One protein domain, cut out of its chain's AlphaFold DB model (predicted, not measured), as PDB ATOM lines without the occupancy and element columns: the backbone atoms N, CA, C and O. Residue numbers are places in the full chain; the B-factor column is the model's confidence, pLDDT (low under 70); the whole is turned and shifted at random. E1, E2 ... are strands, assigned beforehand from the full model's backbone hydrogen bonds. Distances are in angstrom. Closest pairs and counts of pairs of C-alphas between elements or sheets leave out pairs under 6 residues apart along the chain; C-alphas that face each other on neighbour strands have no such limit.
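What this domain is: This is residues 10 to 66 of the 66 residues of an uncharacterized protein of Candidatus Thiodubiliella endoseptemdiera (UniProt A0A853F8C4). One strongly twisted sheet, ordered E1 E4 E3 E2, has edge strand E2 bent by 85 degrees at residue 31; residues 14 to 26 loop from E1 to E2, and residues 20 to 21 pair in parallel with 64 to 65. The 57 printed residues have no named helix and four strands, E1 to E4 in chain order; the class is all strand, with under half of the residues in named elements. The mixed sheet's domain is compact, radius of gyration of the C-alphas 11.1 A, spans 32 by 24 by 17 A.

How they stand to each other: E3, residues 39 to 46, and E2, residues 27 to 36, form an antiparallel hairpin; N 30 and O 43 are 2.8 A apart. E3 and E4, residues 55 to 60, form another; N 44 and O 57 are 2.8 A apart. E2 E3 E4 is a meander, each strand the antiparallel neighbour of the one before. E1, residues 10 to 13, is parallel to E4; N 13 and O 58 are 2.8 A apart.

Where its parts are: E3 measures 21.9 A, E2 20.9 A, E4 16.4 A, E1 9.8 A. C-alpha 10 is at (149.865, 136.285, 148.679), C-alpha 60 at (137.426, 137.079, 151.018).

The domain as a whole: The farthest C-alphas, Gly 18 and Asp 52, are 32.8 A apart. The printed part has no cut; E1 to E2 is a long link. Residues 49 to 54 have pLDDT under 70.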
ATOM      1  N   ILE A  10     151.290 136.011 148.512       86.88
ATOM      2  CA  ILE A  10     149.865 136.285 148.679       86.88
ATOM      3  C   ILE A  10     149.549 136.258 150.170       86.88
ATOM      4  O   ILE A  10     149.753 135.236 150.829       86.88
ATOM      5  N   LEU A  11     149.012 137.356 150.695       90.88
ATOM      6  CA  LEU A  11     148.383 137.366 152.012       90.88
ATOM      7  C   LEU A  11     146.871 137.231 151.829       90.88
ATOM      8  O   LEU A  11     146.259 138.067 151.173       90.88
ATOM      9  N   LYS A  12     146.271 136.187 152.409       93.06
ATOM     10  CA  LYS A  12     144.817 135.972 152.385       93.06
ATOM     11  C   LYS A  12     144.192 136.439 153.696       93.06
ATOM     12  O   LYS A  12     144.631 136.017 154.765       93.06
ATOM     13  N   VAL A  13     143.156 137.264 153.603       94.62
ATOM     14  CA  VAL A  13     142.303 137.682 154.717       94.62
ATOM     15  C   VAL A  13     140.988 136.921 154.609       94.62
ATOM     16  O   VAL A  13     140.284 137.032 153.608       94.62
ATOM     17  N   VAL A  14     140.699 136.127 155.636       95.44
ATOM     18  CA  VAL A  14     139.518 135.263 155.754       95.44
ATOM     19  C   VAL A  14     138.786 135.678 157.022       95.44
ATOM     20  O   VAL A  14     139.428 135.922 158.049       95.44
ATOM     21  N   GLY A  15     137.466 135.776 156.954       93.81
ATOM     22  CA  GLY A  15     136.658 136.291 158.054       93.81
ATOM     23  C   GLY A  15     135.189 135.927 157.910       93.81
ATOM     24  O   GLY A  15     134.804 135.167 157.028       93.81
ATOM     25  N   ASN A  16     134.350 136.464 158.790       93.94
ATOM     26  CA  ASN A  16     132.909 136.287 158.681       93.94
ATOM     27  C   ASN A  16     132.279 137.456 157.926       93.94
ATOM     28  O   ASN A  16     132.751 138.591 157.982       93.94
ATOM     29  N   SER A  17     131.152 137.186 157.266       89.19
ATOM     30  CA  SER A  17     130.369 138.220 156.590       89.19
ATOM     31  C   SER A  17     130.074 139.394 157.531       89.19
ATOM     32  O   SER A  17     129.491 139.208 158.600       89.19
ATOM     33  N   GLY A  18     130.418 140.607 157.094       88.31
ATOM     34  CA  GLY A  18     130.241 141.835 157.875       88.31
ATOM     35  C   GLY A  18     131.428 142.231 158.761       88.31
ATOM     36  O   GLY A  18     131.385 143.312 159.350       88.31
ATOM     37  N   ASP A  19     132.492 141.422 158.829       95.50
ATOM     38  CA  ASP A  19     133.756 141.867 159.415       95.50
ATOM     39  C   ASP A  19     134.374 142.978 158.547       95.50
ATOM     40  O   ASP A  19     134.192 143.029 157.325       95.50
ATOM     41  N   ASN A  20     135.104 143.887 159.195       95.31
ATOM     42  CA  ASN A  20     135.732 145.029 158.536       95.31
ATOM     43  C   ASN A  20     137.226 144.782 158.339       95.31
ATOM     44  O   ASN A  20     137.917 144.361 159.269       95.31
ATOM     45  N   VAL A  21     137.731 145.118 157.155       93.62
ATOM     46  CA  VAL A  21     139.146 145.019 156.799       93.62
ATOM     47  C   VAL A  21     139.638 146.376 156.308       93.62
ATOM     48  O   VAL A  21     138.992 147.027 155.493       93.62
ATOM     49  N   THR A  22     140.810 146.791 156.783       91.88
ATOM     50  CA  THR A  22     141.516 147.976 156.283       91.88
ATOM     51  C   THR A  22     142.771 147.513 155.555       91.88
ATOM     52  O   THR A  22     143.644 146.891 156.159       91.88
ATOM     53  N   THR A  23     142.869 147.806 154.260       83.25
ATOM     54  CA  THR A  23     143.973 147.363 153.383       83.25
ATOM     55  C   THR A  23     145.285 148.118 153.623       83.25
ATOM     56  O   THR A  23     146.350 147.652 153.225       83.25
ATOM     57  N   GLY A  24     145.229 149.256 154.326       80.12
ATOM     58  CA  GLY A  24     146.374 150.137 154.551       80.12
ATOM     59  C   GLY A  24     146.731 150.967 153.312       80.12
ATOM     60  O   GLY A  24     146.152 150.814 152.240       80.12
ATOM     61  N   LEU A  25     147.687 151.889 153.457       80.81
ATOM     62  CA  LEU A  25     148.155 152.699 152.328       80.81
ATOM     63  C   LEU A  25     148.931 151.828 151.332       80.81
ATOM     64  O   LEU A  25     149.728 150.987 151.735       80.81
ATOM     65  N   GLY A  26     148.721 152.077 150.039       83.38
ATOM     66  CA  GLY A  26     149.489 151.463 148.955       83.38
ATOM     67  C   GLY A  26     148.798 150.290 148.269       83.38
ATOM     68  O   GLY A  26     149.114 150.030 147.117       83.38
ATOM     69  N   PHE A  27     147.813 149.633 148.885       88.12
ATOM     70  CA  PHE A  27     147.015 148.599 148.219       88.12
ATOM     71  C   PHE A  27     145.794 149.194 147.524       88.12
ATOM     72  O   PHE A  27     145.033 149.955 148.113       88.12
ATOM     73  N   SER A  28     145.602 148.835 146.261       88.44
ATOM     74  CA  SER A  28     144.447 149.232 145.456       88.44
ATOM     75  C   SER A  28     143.770 147.999 144.881       88.44
ATOM     76  O   SER A  28     144.449 147.039 144.516       88.44
ATOM     77  N   ASP A  29     142.442 148.039 144.821       88.88
ATOM     78  CA  ASP A  29     141.637 147.002 144.181       88.88
ATOM     79  C   ASP A  29     142.071 146.858 142.715       88.88
ATOM     80  O   ASP A  29     142.137 147.839 141.967       88.88
ATOM     81  N   SER A  30     142.433 145.635 142.337       80.31
ATOM     82  CA  SER A  30     142.990 145.309 141.028       80.31
ATOM     83  C   SER A  30     141.937 144.902 140.001       80.31
ATOM     84  O   SER A  30     142.322 144.420 138.940       80.31
ATOM     85  N   ILE A  31     140.637 145.054 140.305       81.50
ATOM     86  CA  ILE A  31     139.461 144.601 139.529       81.50
ATOM     87  C   ILE A  31     139.394 143.084 139.269       81.50
ATOM     88  O   ILE A  31     138.410 142.594 138.708       81.50
ATOM     89  N   ALA A  32     140.427 142.337 139.660       88.12
ATOM     90  CA  ALA A  32     140.519 140.896 139.533       88.12
ATOM     91  C   ALA A  32     139.948 140.189 140.766       88.12
ATOM     92  O   ALA A  32     140.025 140.686 141.889       88.12
ATOM     93  N   ASN A  33     139.431 138.983 140.535       93.44
ATOM     94  CA  ASN A  33     138.969 138.078 141.576       93.44
ATOM     95  C   ASN A  33     139.628 136.720 141.388       93.44
ATOM     96  O   ASN A  33     139.820 136.281 140.252       93.44
ATOM     97  N   GLU A  34     139.909 136.040 142.490       93.31
ATOM     98  CA  GLU A  34     140.537 134.721 142.481       93.31
ATOM     99  C   GLU A  34     139.742 133.757 143.355       93.31
ATOM    100  O   GLU A  34     139.303 134.114 144.447       93.31
ATOM    101  N   THR A  35     139.558 132.520 142.890       95.88
ATOM    102  CA  THR A  35     138.830 131.485 143.636       95.88
ATOM    103  C   THR A  35     139.757 130.316 143.945       95.88
ATOM    104  O   THR A  35     140.294 129.684 143.038       95.88
ATOM    105  N   VAL A  36     139.920 129.992 145.231       94.00
ATOM    106  CA  VAL A  36     140.741 128.865 145.700       94.00
ATOM    107  C   VAL A  36     139.959 128.072 146.734       94.00
ATOM    108  O   VAL A  36     139.387 128.650 147.651       94.00
ATOM    109  N   ASP A  37     139.914 126.749 146.565       94.31
ATOM    110  CA  ASP A  37     139.227 125.814 147.469       94.31
ATOM    111  C   ASP A  37     137.758 126.185 147.766       94.31
ATOM    112  O   ASP A  37     137.226 125.903 148.836       94.31
ATOM    113  N   GLY A  38     137.084 126.814 146.795       95.19
ATOM    114  CA  GLY A  38     135.681 127.229 146.897       95.19
ATOM    115  C   GLY A  38     135.445 128.595 147.549       95.19
ATOM    116  O   GLY A  38     134.290 128.992 147.672       95.19
ATOM    117  N   VAL A  39     136.503 129.322 147.921       95.31
ATOM    118  CA  VAL A  39     136.431 130.689 148.461       95.31
ATOM    119  C   VAL A  39     136.873 131.687 147.395       95.31
ATOM    120  O   VAL A  39     137.916 131.488 146.768       95.31
ATOM    121  N   THR A  40     136.090 132.747 147.188       96.81
ATOM    122  CA  THR A  40     136.400 133.828 146.237       96.81
ATOM    123  C   THR A  40     136.944 135.044 146.973       96.81
ATOM    124  O   THR A  40     136.408 135.437 148.008       96.81
ATOM    125  N   TYR A  41     137.992 135.641 146.417       96.00
ATOM    126  CA  TYR A  41     138.699 136.781 146.979       96.00
ATOM    127  C   TYR A  41     138.724 137.952 145.999       96.00
ATOM    128  O   TYR A  41     139.011 137.750 144.818       96.00
ATOM    129  N   ASP A  42     138.523 139.158 146.523       94.19
ATOM    130  CA  ASP A  42     138.856 140.409 145.849       94.19
ATOM    131  C   ASP A  42     140.377 140.615 145.932       94.19
ATOM    132  O   ASP A  42     140.988 140.476 147.005       94.19
ATOM    133  N   VAL A  43     141.018 140.902 144.795       92.06
ATOM    134  CA  VAL A  43     142.481 141.003 144.707       92.06
ATOM    135  C   VAL A  43     142.926 142.456 144.765       92.06
ATOM    136  O   VAL A  43     142.564 143.271 143.920       92.06
ATOM    137  N   TYR A  44     143.817 142.752 145.704       90.94
ATOM    138  CA  TYR A  44     144.459 144.047 145.869       90.94
ATOM    139  C   TYR A  44     145.944 143.960 145.524       90.94
ATOM    140  O   TYR A  44     146.666 143.075 145.993       90.94
ATOM    141  N   THR A  45     146.420 144.926 144.746       86.25
ATOM    142  CA  THR A  45     147.825 145.064 144.338       86.25
ATOM    143  C   THR A  45     148.441 146.305 144.960       86.25
ATOM    144  O   THR A  45     147.766 147.325 145.106       86.25
ATOM    145  N   HIS A  46     149.721 146.240 145.323       84.12
ATOM    146  CA  HIS A  46     150.420 147.390 145.892       84.12
ATOM    147  C   HIS A  46     150.893 148.364 144.793       84.12
ATOM    148  O   HIS A  46     151.357 147.923 143.752       84.12
ATOM    149  N   SER A  47     150.844 149.681 145.003       75.88
ATOM    150  CA  SER A  47     151.232 150.695 144.002       75.88
ATOM    151  C   SER A  47     152.717 150.649 143.641       75.88
ATOM    152  O   SER A  47     153.094 150.872 142.496       75.88
ATOM    153  N   ASP A  48     153.554 150.340 144.629       73.62
ATOM    154  CA  ASP A  48     154.995 150.134 144.439       73.62
ATOM    155  C   ASP A  48     155.321 148.708 143.999       73.62
ATOM    156  O   ASP A  48     156.487 148.368 143.773       73.62
ATOM    157  N   ALA A  49     154.297 147.855 143.881       66.50
ATOM    158  CA  ALA A  49     154.479 146.643 143.137       66.50
ATOM    159  C   ALA A  49     154.680 147.066 141.668       66.50
ATOM    160  O   ALA A  49     153.742 147.454 140.980       66.50
ATOM    161  N   ASN A  50     155.933 147.018 141.197       53.28
ATOM    162  CA  ASN A  50     156.274 147.023 139.773       53.28
ATOM    163  C   ASN A  50     155.311 146.089 139.004       53.28
ATOM    164  O   ASN A  50     154.731 145.190 139.604       53.28
ATOM    165  N   THR A  51     155.150 146.207 137.686       55.81
ATOM    166  CA  THR A  51     154.246 145.299 136.934       55.81
ATOM    167  C   THR A  51     154.583 143.804 137.107       55.81
ATOM    168  O   THR A  51     153.755 142.949 136.810       55.81
ATOM    169  N   ASP A  52     155.779 143.509 137.631       56.97
ATOM    170  CA  ASP A  52     156.294 142.185 137.995       56.97
ATOM    171  C   ASP A  52     156.342 141.908 139.506       56.97
ATOM    172  O   ASP A  52     156.845 140.869 139.930       56.97
ATOM    173  N   ALA A  53     155.928 142.851 140.346       55.56
ATOM    174  CA  ALA A  53     156.039 142.719 141.781       55.56
ATOM    175  C   ALA A  53     154.882 141.904 142.341       55.56
ATOM    176  O   ALA A  53     153.700 142.050 142.044       55.56
ATOM    177  N   LYS A  54     155.319 140.989 143.180       66.38
ATOM    178  CA  LYS A  54     154.679 139.726 143.470       66.38
ATOM    179  C   LYS A  54     153.969 139.769 144.815       66.38
ATOM    180  O   LYS A  54     154.005 138.801 145.561       66.38
ATOM    181  N   VAL A  55     153.386 140.909 145.165       79.56
ATOM    182  CA  VAL A  55     152.629 141.070 146.409       79.56
ATOM    183  C   VAL A  55     151.175 141.297 146.056       79.56
ATOM    184  O   VAL A  55     150.831 142.290 145.416       79.56
ATOM    185  N   ALA A  56     150.337 140.373 146.505       86.31
ATOM    186  CA  ALA A  56     148.897 140.494 146.410       86.31
ATOM    187  C   ALA A  56     148.285 140.325 147.799       86.31
ATOM    188  O   ALA A  56     148.676 139.446 148.571       86.31
ATOM    189  N   LEU A  57     147.315 141.175 148.102       91.12
ATOM    190  CA  LEU A  57     146.443 141.030 149.256       91.12
ATOM    191  C   LEU A  57     145.095 140.534 148.741       91.12
ATOM    192  O   LEU A  57     144.492 141.160 147.878       91.12
ATOM    193  N   TRP A  58     144.655 139.379 149.218       94.19
ATOM    194  CA  TRP A  58     143.401 138.752 148.814       94.19
ATOM    195  C   TRP A  58     142.431 138.826 149.981       94.19
ATOM    196  O   TRP A  58     142.729 138.294 151.050       94.19
ATOM    197  N   ILE A  59     141.289 139.476 149.791       95.25
ATOM    198  CA  ILE A  59     140.269 139.636 150.830       95.25
ATOM    199  C   ILE A  59     139.047 138.824 150.424       95.25
ATOM    200  O   ILE A  59     138.544 138.989 149.320       95.25
ATOM    201  N   GLU A  60     138.604 137.909 151.283       96.75
ATOM    202  CA  GLU A  60     137.426 137.079 151.018       96.75
ATOM    203  C   GLU A  60     136.183 137.942 150.741       96.75
ATOM    204  O   GLU A  60     135.906 138.909 151.454       96.75
ATOM    205  N   GLN A  61     135.417 137.581 149.709       94.44
ATOM    206  CA  GLN A  61     134.179 138.285 149.385       94.44
ATOM    207  C   GLN A  61     133.147 138.136 150.510       94.44
ATOM    208  O   GLN A  61     132.924 137.051 151.041       94.44
ATOM    209  N   GLY A  62     132.478 139.240 150.851       91.56
ATOM    210  CA  GLY A  62     131.538 139.320 151.978       91.56
ATOM    211  C   GLY A  62     132.107 140.033 153.209       91.56
ATOM    212  O   GLY A  62     131.350 140.383 154.122       91.56
ATOM    213  N   LEU A  63     133.412 140.311 153.210       94.56
ATOM    214  CA  LEU A  63     134.035 141.265 154.123       94.56
ATOM    215  C   LEU A  63     133.806 142.698 153.625       94.56
ATOM    216  O   LEU A  63     133.691 142.944 152.426       94.56
ATOM    217  N   THR A  64     133.725 143.658 154.548       94.00
ATOM    218  CA  THR A  64     133.638 145.083 154.199       94.00
ATOM    219  C   THR A  64     135.033 145.683 154.190       94.00
ATOM    220  O   THR A  64     135.718 145.667 155.212       94.00
ATOM    221  N   VAL A  65     135.450 146.235 153.052       91.19
ATOM    222  CA  VAL A  65     136.729 146.941 152.933       91.19
ATOM    223  C   VAL A  65     136.511 148.438 153.146       91.19
ATOM    224  O   VAL A  65     135.624 149.026 152.524       91.19
ATOM    225  N   LEU A  66     137.289 149.023 154.065       88.69
ATOM    226  CA  LEU A  66     137.195 150.419 154.520       88.69
ATOM    227  C   LEU A  66     138.372 151.277 154.051       88.69
ATOM    228  O   LEU A  66     139.525 150.791 154.144       88.69
TER     229      LEU A  66